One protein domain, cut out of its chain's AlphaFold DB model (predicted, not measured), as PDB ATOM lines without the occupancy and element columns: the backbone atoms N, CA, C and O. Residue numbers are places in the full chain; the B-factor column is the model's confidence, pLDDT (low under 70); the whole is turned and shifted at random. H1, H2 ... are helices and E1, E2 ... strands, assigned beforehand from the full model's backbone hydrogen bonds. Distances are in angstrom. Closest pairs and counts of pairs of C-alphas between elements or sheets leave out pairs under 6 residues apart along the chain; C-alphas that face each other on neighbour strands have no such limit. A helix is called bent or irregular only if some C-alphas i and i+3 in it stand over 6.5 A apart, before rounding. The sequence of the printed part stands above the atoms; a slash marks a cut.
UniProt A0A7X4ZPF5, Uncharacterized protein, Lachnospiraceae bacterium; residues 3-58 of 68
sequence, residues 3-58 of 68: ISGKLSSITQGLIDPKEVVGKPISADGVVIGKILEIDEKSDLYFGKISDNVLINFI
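Overview. This is residues 3 to 58 of the 68 residues of an uncharacterized protein of Lachnospiraceae bacterium (UniProt A0A7X4ZPF5). A single four-stranded sheet, strongly twisted and curled like part of a barrel, makes the body, with its long strand E3 bent. The stretch with the two short helices H1 and H2 lies toward one end of the long axis, and the small helix H3 ends the other. The printed part has 56 residues, with elements in the order E1, H1, H2, E2, E3, E4, H3; the class is mixed, helices and strands. The sheet's order is E1, E4, E3, E2, all antiparallel. The whole is compact, with a radius of gyration of the C-alphas of 11.4 A, yet elongated in outline, spanning 33 by 17 by 16 A.

Arrangement. Edge strand E1, residues 3 to 6, is the antiparallel neighbour of inner strand E4, residues 44 to 49, at 152 degrees between directions; N 5 and O 45 are within hydrogen-bond range at 3.1 A. E4 and inner strand E3, residues 30 to 39, form an antiparallel hairpin at 138 degrees, with N 46 and O 37 2.8 A apart. E3 bends by 64 degrees at residue 36. E3 and edge strand E2, residues 24 to 27, form a second antiparallel hairpin at 121 degrees, with N 25 and O 33 2.8 A apart. E2, E3 and E4 make a meander, each strand the antiparallel neighbour of the one before. E1 and E2 are apart. H1, residues 8 to 11, and H2, residues 17 to 20, are close but not clearly touching; their closest C-alphas, of Thr 11 and Pro 17, are 6.7 A apart. H1 only grazes the sheet with residues 8 to 10. H2 only grazes it too; its closest C-alpha pair with E3 is Val 20 and Ile 35, 6.9 A. H3, residues 51 to 57, only grazes the sheet; the C-alphas of Val 53 and Ile 32 of E3 are closest, 5.7 A apart. H3 is apart from H1 and H2. In H3, 0 of 3 O i to N i+4 pairs but 2 of 4 O i to N i+3 pairs are within hydrogen-bond range, while H1 and H2 are too short for any O i to N i+4 pair.

Along the chain. E1 begins at C-alpha 3 (413.947, 480.176, 352.026) and is 10.6 A long. H1 measures 5.1 A, H2 5.5 A and E2 9.9 A. E3, 24.3 A long, ends at C-alpha 39 (408.037, 468.733, 348.690). E4 measures 16.0 A. H3, 11.1 A long, ends at C-alpha 57 (418.634, 490.287, 360.468); it is neither bent nor irregular, but only just: C-alphas 52 and 55 are 6.1 A apart.

Size, cuts and confidence. The two C-alphas farthest apart, of Leu 14 and Ile 58, are 34.0 A from each other. The printed part has no cut, and the six links between its named elements are tight. Mean pLDDT of the printed part is 79.5; residues 51 to 58 are under 70.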
ATOM      1  N   ILE A   3     413.436 480.979 350.909       82.44
ATOM      2  CA  ILE A   3     413.947 480.176 352.026       82.44
ATOM      3  C   ILE A   3     413.461 478.741 351.874       82.44
ATOM      4  O   ILE A   3     412.341 478.512 351.410       82.44
ATOM      5  N   SER A   4     414.299 477.788 352.257       84.62
ATOM      6  CA  SER A   4     413.933 476.383 352.383       84.62
ATOM      7  C   SER A   4     414.217 475.891 353.796       84.62
ATOM      8  O   SER A   4     415.087 476.416 354.492       84.62
ATOM      9  N   GLY A   5     413.470 474.883 354.222       85.31
ATOM     10  CA  GLY A   5     413.699 474.197 355.483       85.31
ATOM     11  C   GLY A   5     413.132 472.788 355.447       85.31
ATOM     12  O   GLY A   5     412.435 472.413 354.503       85.31
ATOM     13  N   LYS A   6     413.447 471.999 356.474       88.56
ATOM     14  CA  LYS A   6     412.873 470.662 356.626       88.56
ATOM     15  C   LYS A   6     411.417 470.756 357.051       88.56
ATOM     16  O   LYS A   6     411.094 471.427 358.030       88.56
ATOM     17  N   LEU A   7     410.556 470.061 356.325       84.88
ATOM     18  CA  LEU A   7     409.130 469.974 356.617       84.88
ATOM     19  C   LEU A   7     408.888 469.237 357.943       84.88
ATOM     20  O   LEU A   7     408.139 469.725 358.785       84.88
ATOM     21  N   SER A   8     409.602 468.140 358.190       84.19
ATOM     22  CA  SER A   8     409.583 467.406 359.462       84.19
ATOM     23  C   SER A   8     409.914 468.266 360.686       84.19
ATOM     24  O   SER A   8     409.368 468.024 361.762       84.19
ATOM     25  N   SER A   9     410.740 469.309 360.537       83.25
ATOM     26  CA  SER A   9     411.063 470.235 361.632       83.25
ATOM     27  C   SER A   9     409.863 471.057 362.103       83.25
ATOM     28  O   SER A   9     409.840 471.476 363.257       83.25
ATOM     29  N   ILE A  10     408.883 471.299 361.227       78.75
ATOM     30  CA  ILE A  10     407.690 472.099 361.543       78.75
ATOM     31  C   ILE A  10     406.441 471.242 361.750       78.75
ATOM     32  O   ILE A  10     405.577 471.621 362.534       78.75
ATOM     33  N   THR A  11     406.332 470.093 361.081       79.94
ATOM     34  CA  THR A  11     405.174 469.202 361.237       79.94
ATOM     35  C   THR A  11     405.347 468.218 362.384       79.94
ATOM     36  O   THR A  11     404.346 467.716 362.883       79.94
ATOM     37  N   GLN A  12     406.587 467.894 362.780       78.19
ATOM     38  CA  GLN A  12     406.913 466.809 363.720       78.19
ATOM     39  C   GLN A  12     406.258 465.456 363.356       78.19
ATOM     40  O   GLN A  12     406.142 464.574 364.202       78.19
ATOM     41  N   GLY A  13     405.799 465.289 362.108       72.38
ATOM     42  CA  GLY A  13     404.986 464.146 361.676       72.38
ATOM     43  C   GLY A  13     403.549 464.116 362.222       72.38
ATOM     44  O   GLY A  13     402.869 463.109 362.061       72.38
ATOM     45  N   LEU A  14     403.086 465.188 362.870       77.88
ATOM     46  CA  LEU A  14     401.772 465.279 363.521       77.88
ATOM     47  C   LEU A  14     400.723 466.023 362.686       77.88
ATOM     48  O   LEU A  14     399.530 465.879 362.937       77.88
ATOM     49  N   ILE A  15     401.164 466.837 361.728       80.56
ATOM     50  CA  ILE A  15     400.316 467.721 360.923       80.56
ATOM     51  C   ILE A  15     400.479 467.342 359.452       80.56
ATOM     52  O   ILE A  15     401.600 467.049 359.021       80.56
ATOM     53  N   ASP A  16     399.384 467.366 358.686       84.19
ATOM     54  CA  ASP A  16     399.449 467.157 357.241       84.19
ATOM     55  C   ASP A  16     400.314 468.274 356.620       84.19
ATOM     56  O   ASP A  16     400.043 469.464 356.824       84.19
ATOM     57  N   PRO A  17     401.370 467.932 355.863       80.44
ATOM     58  CA  PRO A  17     402.216 468.907 355.187       80.44
ATOM     59  C   PRO A  17     401.450 469.975 354.401       80.44
ATOM     60  O   PRO A  17     401.867 471.129 354.345       80.44
ATOM     61  N   LYS A  18     400.302 469.644 353.810       84.25
ATOM     62  CA  LYS A  18     399.511 470.612 353.040       84.25
ATOM     63  C   LYS A  18     398.867 471.675 353.916       84.25
ATOM     64  O   LYS A  18     398.661 472.793 353.448       84.25
ATOM     65  N   GLU A  19     398.619 471.379 355.188       85.44
ATOM     66  CA  GLU A  19     398.092 472.349 356.150       85.44
ATOM     67  C   GLU A  19     399.125 473.407 356.555       85.44
ATOM     68  O   GLU A  19     398.755 474.452 357.105       85.44
ATOM     69  N   VAL A  20     400.417 473.179 356.271       84.94
ATOM     70  CA  VAL A  20     401.459 474.182 356.524       84.94
ATOM     71  C   VAL A  20     401.590 475.207 355.397       84.94
ATOM     72  O   VAL A  20     402.161 476.278 355.607       84.94
ATOM     73  N   VAL A  21     401.028 474.947 354.215       89.19
ATOM     74  CA  VAL A  21     401.049 475.910 353.107       89.19
ATOM     75  C   VAL A  21     400.244 477.154 353.491       89.19
ATOM     76  O   VAL A  21     399.124 477.080 353.987       89.19
ATOM     77  N   GLY A  22     400.835 478.332 353.292       87.00
ATOM     78  CA  GLY A  22     400.256 479.608 353.707       87.00
ATOM     79  C   GLY A  22     400.467 479.957 355.182       87.00
ATOM     80  O   GLY A  22     400.190 481.098 355.560       87.00
ATOM     81  N   LYS A  23     401.002 479.047 356.013       87.19
ATOM     82  CA  LYS A  23     401.374 479.374 357.396       87.19
ATOM     83  C   LYS A  23     402.556 480.351 357.430       87.19
ATOM     84  O   LYS A  23     403.420 480.321 356.540       87.19
ATOM     85  N   PRO A  24     402.607 481.223 358.451       86.12
ATOM     86  CA  PRO A  24     403.737 482.112 358.651       86.12
ATOM     87  C   PRO A  24     404.999 481.310 358.983       86.12
ATOM     88  O   PRO A  24     404.965 480.366 359.768       86.12
ATOM     89  N   ILE A  25     406.125 481.725 358.412       83.38
ATOM     90  CA  ILE A  25     407.454 481.265 358.810       83.38
ATOM     91  C   ILE A  25     407.935 482.228 359.879       83.38
ATOM     92  O   ILE A  25     407.952 483.434 359.635       83.38
ATOM     93  N   SER A  26     408.325 481.703 361.036       79.06
ATOM     94  CA  SER A  26     408.873 482.507 362.126       79.06
ATOM     95  C   SER A  26     410.319 482.121 362.400       79.06
ATOM     96  O   SER A  26     410.648 480.937 362.396       79.06
ATOM     97  N   ALA A  27     411.165 483.113 362.650       74.69
ATOM     98  CA  ALA A  27     412.520 482.942 363.162       74.69
ATOM     99  C   ALA A  27     412.673 483.852 364.384       74.69
ATOM    100  O   ALA A  27     412.263 485.010 364.333       74.69
ATOM    101  N   ASP A  28     413.166 483.303 365.496       76.12
ATOM    102  CA  ASP A  28     413.341 484.016 366.772       76.12
ATOM    103  C   ASP A  28     412.088 484.781 367.249       76.12
ATOM    104  O   ASP A  28     412.153 485.892 367.768       76.12
ATOM    105  N   GLY A  29     410.906 484.184 367.045       74.62
ATOM    106  CA  GLY A  29     409.615 484.774 367.425       74.62
ATOM    107  C   GLY A  29     409.088 485.854 366.471       74.62
ATOM    108  O   GLY A  29     407.981 486.351 366.672       74.62
ATOM    109  N   VAL A  30     409.824 486.191 365.411       76.25
ATOM    110  CA  VAL A  30     409.422 487.169 364.394       76.25
ATOM    111  C   VAL A  30     408.921 486.450 363.147       76.25
ATOM    112  O   VAL A  30     409.589 485.558 362.629       76.25
ATOM    113  N   VAL A  31     407.761 486.855 362.624       82.56
ATOM    114  CA  VAL A  31     407.244 486.336 361.349       82.56
ATOM    115  C   VAL A  31     408.072 486.906 360.201       82.56
ATOM    116  O   VAL A  31     407.999 488.094 359.892       82.56
ATOM    117  N   ILE A  32     408.849 486.040 359.556       81.44
ATOM    118  CA  ILE A  32     409.794 486.401 358.498       81.44
ATOM    119  C   ILE A  32     409.245 486.197 357.082       81.44
ATOM    120  O   ILE A  32     409.799 486.693 356.099       81.44
ATOM    121  N   GLY A  33     408.147 485.461 356.946       86.94
ATOM    122  CA  GLY A  33     407.591 485.130 355.643       86.94
ATOM    123  C   GLY A  33     406.430 484.158 355.728       86.94
ATOM    124  O   GLY A  33     405.801 484.008 356.773       86.94
ATOM    125  N   LYS A  34     406.157 483.480 354.615       90.25
ATOM    126  CA  LYS A  34     405.135 482.432 354.533       90.25
ATOM    127  C   LYS A  34     405.604 481.247 353.706       90.25
ATOM    128  O   LYS A  34     406.371 481.420 352.753       90.25
ATOM    129  N   ILE A  35     405.106 480.069 354.058       89.62
ATOM    130  CA  ILE A  35     405.298 478.844 353.281       89.62
ATOM    131  C   ILE A  35     404.428 478.940 352.029       89.62
ATOM    132  O   ILE A  35     403.254 479.298 352.104       89.62
ATOM    133  N   LEU A  36     405.017 478.655 350.873       90.56
ATOM    134  CA  LEU A  36     404.340 478.700 349.578       90.56
ATOM    135  C   LEU A  36     404.216 477.319 348.953       90.56
ATOM    136  O   LEU A  36     403.214 477.030 348.308       90.56
ATOM    137  N   GLU A  37     405.231 476.487 349.139       90.88
ATOM    138  CA  GLU A  37     405.333 475.187 348.496       90.88
ATOM    139  C   GLU A  37     405.928 474.181 349.474       90.88
ATOM    140  O   GLU A  37     406.668 474.541 350.394       90.88
ATOM    141  N   ILE A  38     405.622 472.913 349.243       91.06
ATOM    142  CA  ILE A  38     406.163 471.778 349.981       91.06
ATOM    143  C   ILE A  38     406.590 470.703 348.985       91.06
ATOM    144  O   ILE A  38     405.973 470.534 347.934       91.06
ATOM    145  N   ASP A  39     407.638 469.975 349.334       88.88
ATOM    146  CA  ASP A  39     408.037 468.733 348.690       88.88
ATOM    147  C   ASP A  39     408.057 467.637 349.757       88.88
ATOM    148  O   ASP A  39     409.021 467.478 350.505       88.88
ATOM    149  N   GLU A  40     406.961 466.886 349.826       86.38
ATOM    150  CA  GLU A  40     406.776 465.792 350.783       86.38
ATOM    151  C   GLU A  40     407.763 464.641 350.545       86.38
ATOM    152  O   GLU A  40     408.151 463.964 351.493       86.38
ATOM    153  N   LYS A  41     408.198 464.419 349.295       87.44
ATOM    154  CA  LYS A  41     409.130 463.328 348.967       87.44
ATOM    155  C   LYS A  41     410.529 463.625 349.481       87.44
ATOM    156  O   LYS A  41     411.221 462.718 349.935       87.44
ATOM    157  N   SER A  42     410.928 464.889 349.386       88.56
ATOM    158  CA  SER A  42     412.239 465.358 349.831       88.56
ATOM    159  C   SER A  42     412.238 465.874 351.275       88.56
ATOM    160  O   SER A  42     413.288 466.292 351.753       88.56
ATOM    161  N   ASP A  43     411.091 465.849 351.970       87.88
ATOM    162  CA  ASP A  43     410.905 466.407 353.319       87.88
ATOM    163  C   ASP A  43     411.267 467.906 353.412       87.88
ATOM    164  O   ASP A  43     411.910 468.371 354.357       87.88
ATOM    165  N   LEU A  44     410.866 468.695 352.410       88.69
ATOM    166  CA  LEU A  44     411.193 470.121 352.317       88.69
ATOM    167  C   LEU A  44     409.949 471.006 352.287       88.69
ATOM    168  O   LEU A  44     408.920 470.657 351.714       88.69
ATOM    169  N   TYR A  45     410.076 472.206 352.844       89.75
ATOM    170  CA  TYR A  45     409.174 473.317 352.567       89.75
ATOM    171  C   TYR A  45     409.949 474.480 351.955       89.75
ATOM    172  O   TYR A  45     411.125 474.702 352.256       89.75
ATOM    173  N   PHE A  46     409.266 475.258 351.121       89.62
ATOM    174  CA  PHE A  46     409.788 476.469 350.514       89.62
ATOM    175  C   PHE A  46     408.884 477.647 350.839       89.62
ATOM    176  O   PHE A  46     407.658 477.587 350.723       89.62
ATOM    177  N   GLY A  47     409.507 478.752 351.220       89.88
ATOM    178  CA  GLY A  47     408.822 479.986 351.553       89.88
ATOM    179  C   GLY A  47     409.420 481.198 350.870       89.88
ATOM    180  O   GLY A  47     410.527 481.170 350.322       89.88
ATOM    181  N   LYS A  48     408.673 482.294 350.943       87.94
ATOM    182  CA  LYS A  48     409.139 483.615 350.525       87.94
ATOM    183  C   LYS A  48     409.298 484.493 351.758       87.94
ATOM    184  O   LYS A  48     408.362 484.615 352.549       87.94
ATOM    185  N   ILE A  49     410.479 485.088 351.890       81.19
ATOM    186  CA  ILE A  49     410.770 486.104 352.903       81.19
ATOM    187  C   ILE A  49     410.195 487.436 352.419       81.19
ATOM    188  O   ILE A  49     410.347 487.781 351.242       81.19
ATOM    189  N   SER A  50     409.527 488.159 353.317       75.69
ATOM    190  CA  SER A  50     409.046 489.519 353.058       75.69
ATOM    191  C   SER A  50     410.201 490.513 353.188       75.69
ATOM    192  O   SER A  50     410.953 490.450 354.158       75.69
ATOM    193  N   ASP A  51     410.326 491.455 352.254       65.62
ATOM    194  CA  ASP A  51     411.479 492.373 352.188       65.62
ATOM    195  C   ASP A  51     411.663 493.220 353.464       65.62
ATOM    196  O   ASP A  51     412.787 493.540 353.842       65.62
ATOM    197  N   ASN A  52     410.584 493.474 354.213       57.66
ATOM    198  CA  ASN A  52     410.622 494.212 355.482       57.66
ATOM    199  C   ASN A  52     411.356 493.489 356.628       57.66
ATOM    200  O   ASN A  52     411.614 494.095 357.663       57.66
ATOM    201  N   VAL A  53     411.677 492.203 356.481       55.38
ATOM    202  CA  VAL A  53     412.301 491.389 357.536       55.38
ATOM    203  C   VAL A  53     413.827 491.424 357.456       55.38
ATOM    204  O   VAL A  53     414.506 491.303 358.476       55.38
ATOM    205  N   LEU A  54     414.373 491.671 356.262       52.31
ATOM    206  CA  LEU A  54     415.816 491.826 356.047       52.31
ATOM    207  C   LEU A  54     416.407 492.958 356.900       52.31
ATOM    208  O   LEU A  54     417.585 492.919 357.230       52.31
ATOM    209  N   ILE A  55     415.586 493.918 357.330       50.25
ATOM    210  CA  ILE A  55     416.026 495.065 358.129       50.25
ATOM    211  C   ILE A  55     416.449 494.652 359.555       50.25
ATOM    212  O   ILE A  55     417.339 495.282 360.112       50.25
ATOM    213  N   ASN A  56     415.895 493.568 360.126       44.22
ATOM    214  CA  ASN A  56     416.219 493.131 361.498       44.22
ATOM    215  C   ASN A  56     417.248 491.992 361.591       44.22
ATOM    216  O   ASN A  56     417.791 491.770 362.667       44.22
ATOM    217  N   PHE A  57     417.537 491.275 360.498       46.34
ATOM    218  CA  PHE A  57     418.634 490.287 360.468       46.34
ATOM    219  C   PHE A  57     419.970 490.896 360.019       46.34
ATOM    220  O   PHE A  57     421.018 490.278 360.192       46.34
ATOM    221  N   ILE A  58     419.946 492.108 359.456       42.16
ATOM    222  CA  ILE A  58     421.138 492.837 359.023       42.16
ATOM    223  C   ILE A  58     421.419 493.954 360.036       42.16
ATOM    224  O   ILE A  58     421.154 495.130 359.807       42.16
TER     225      ILE A  58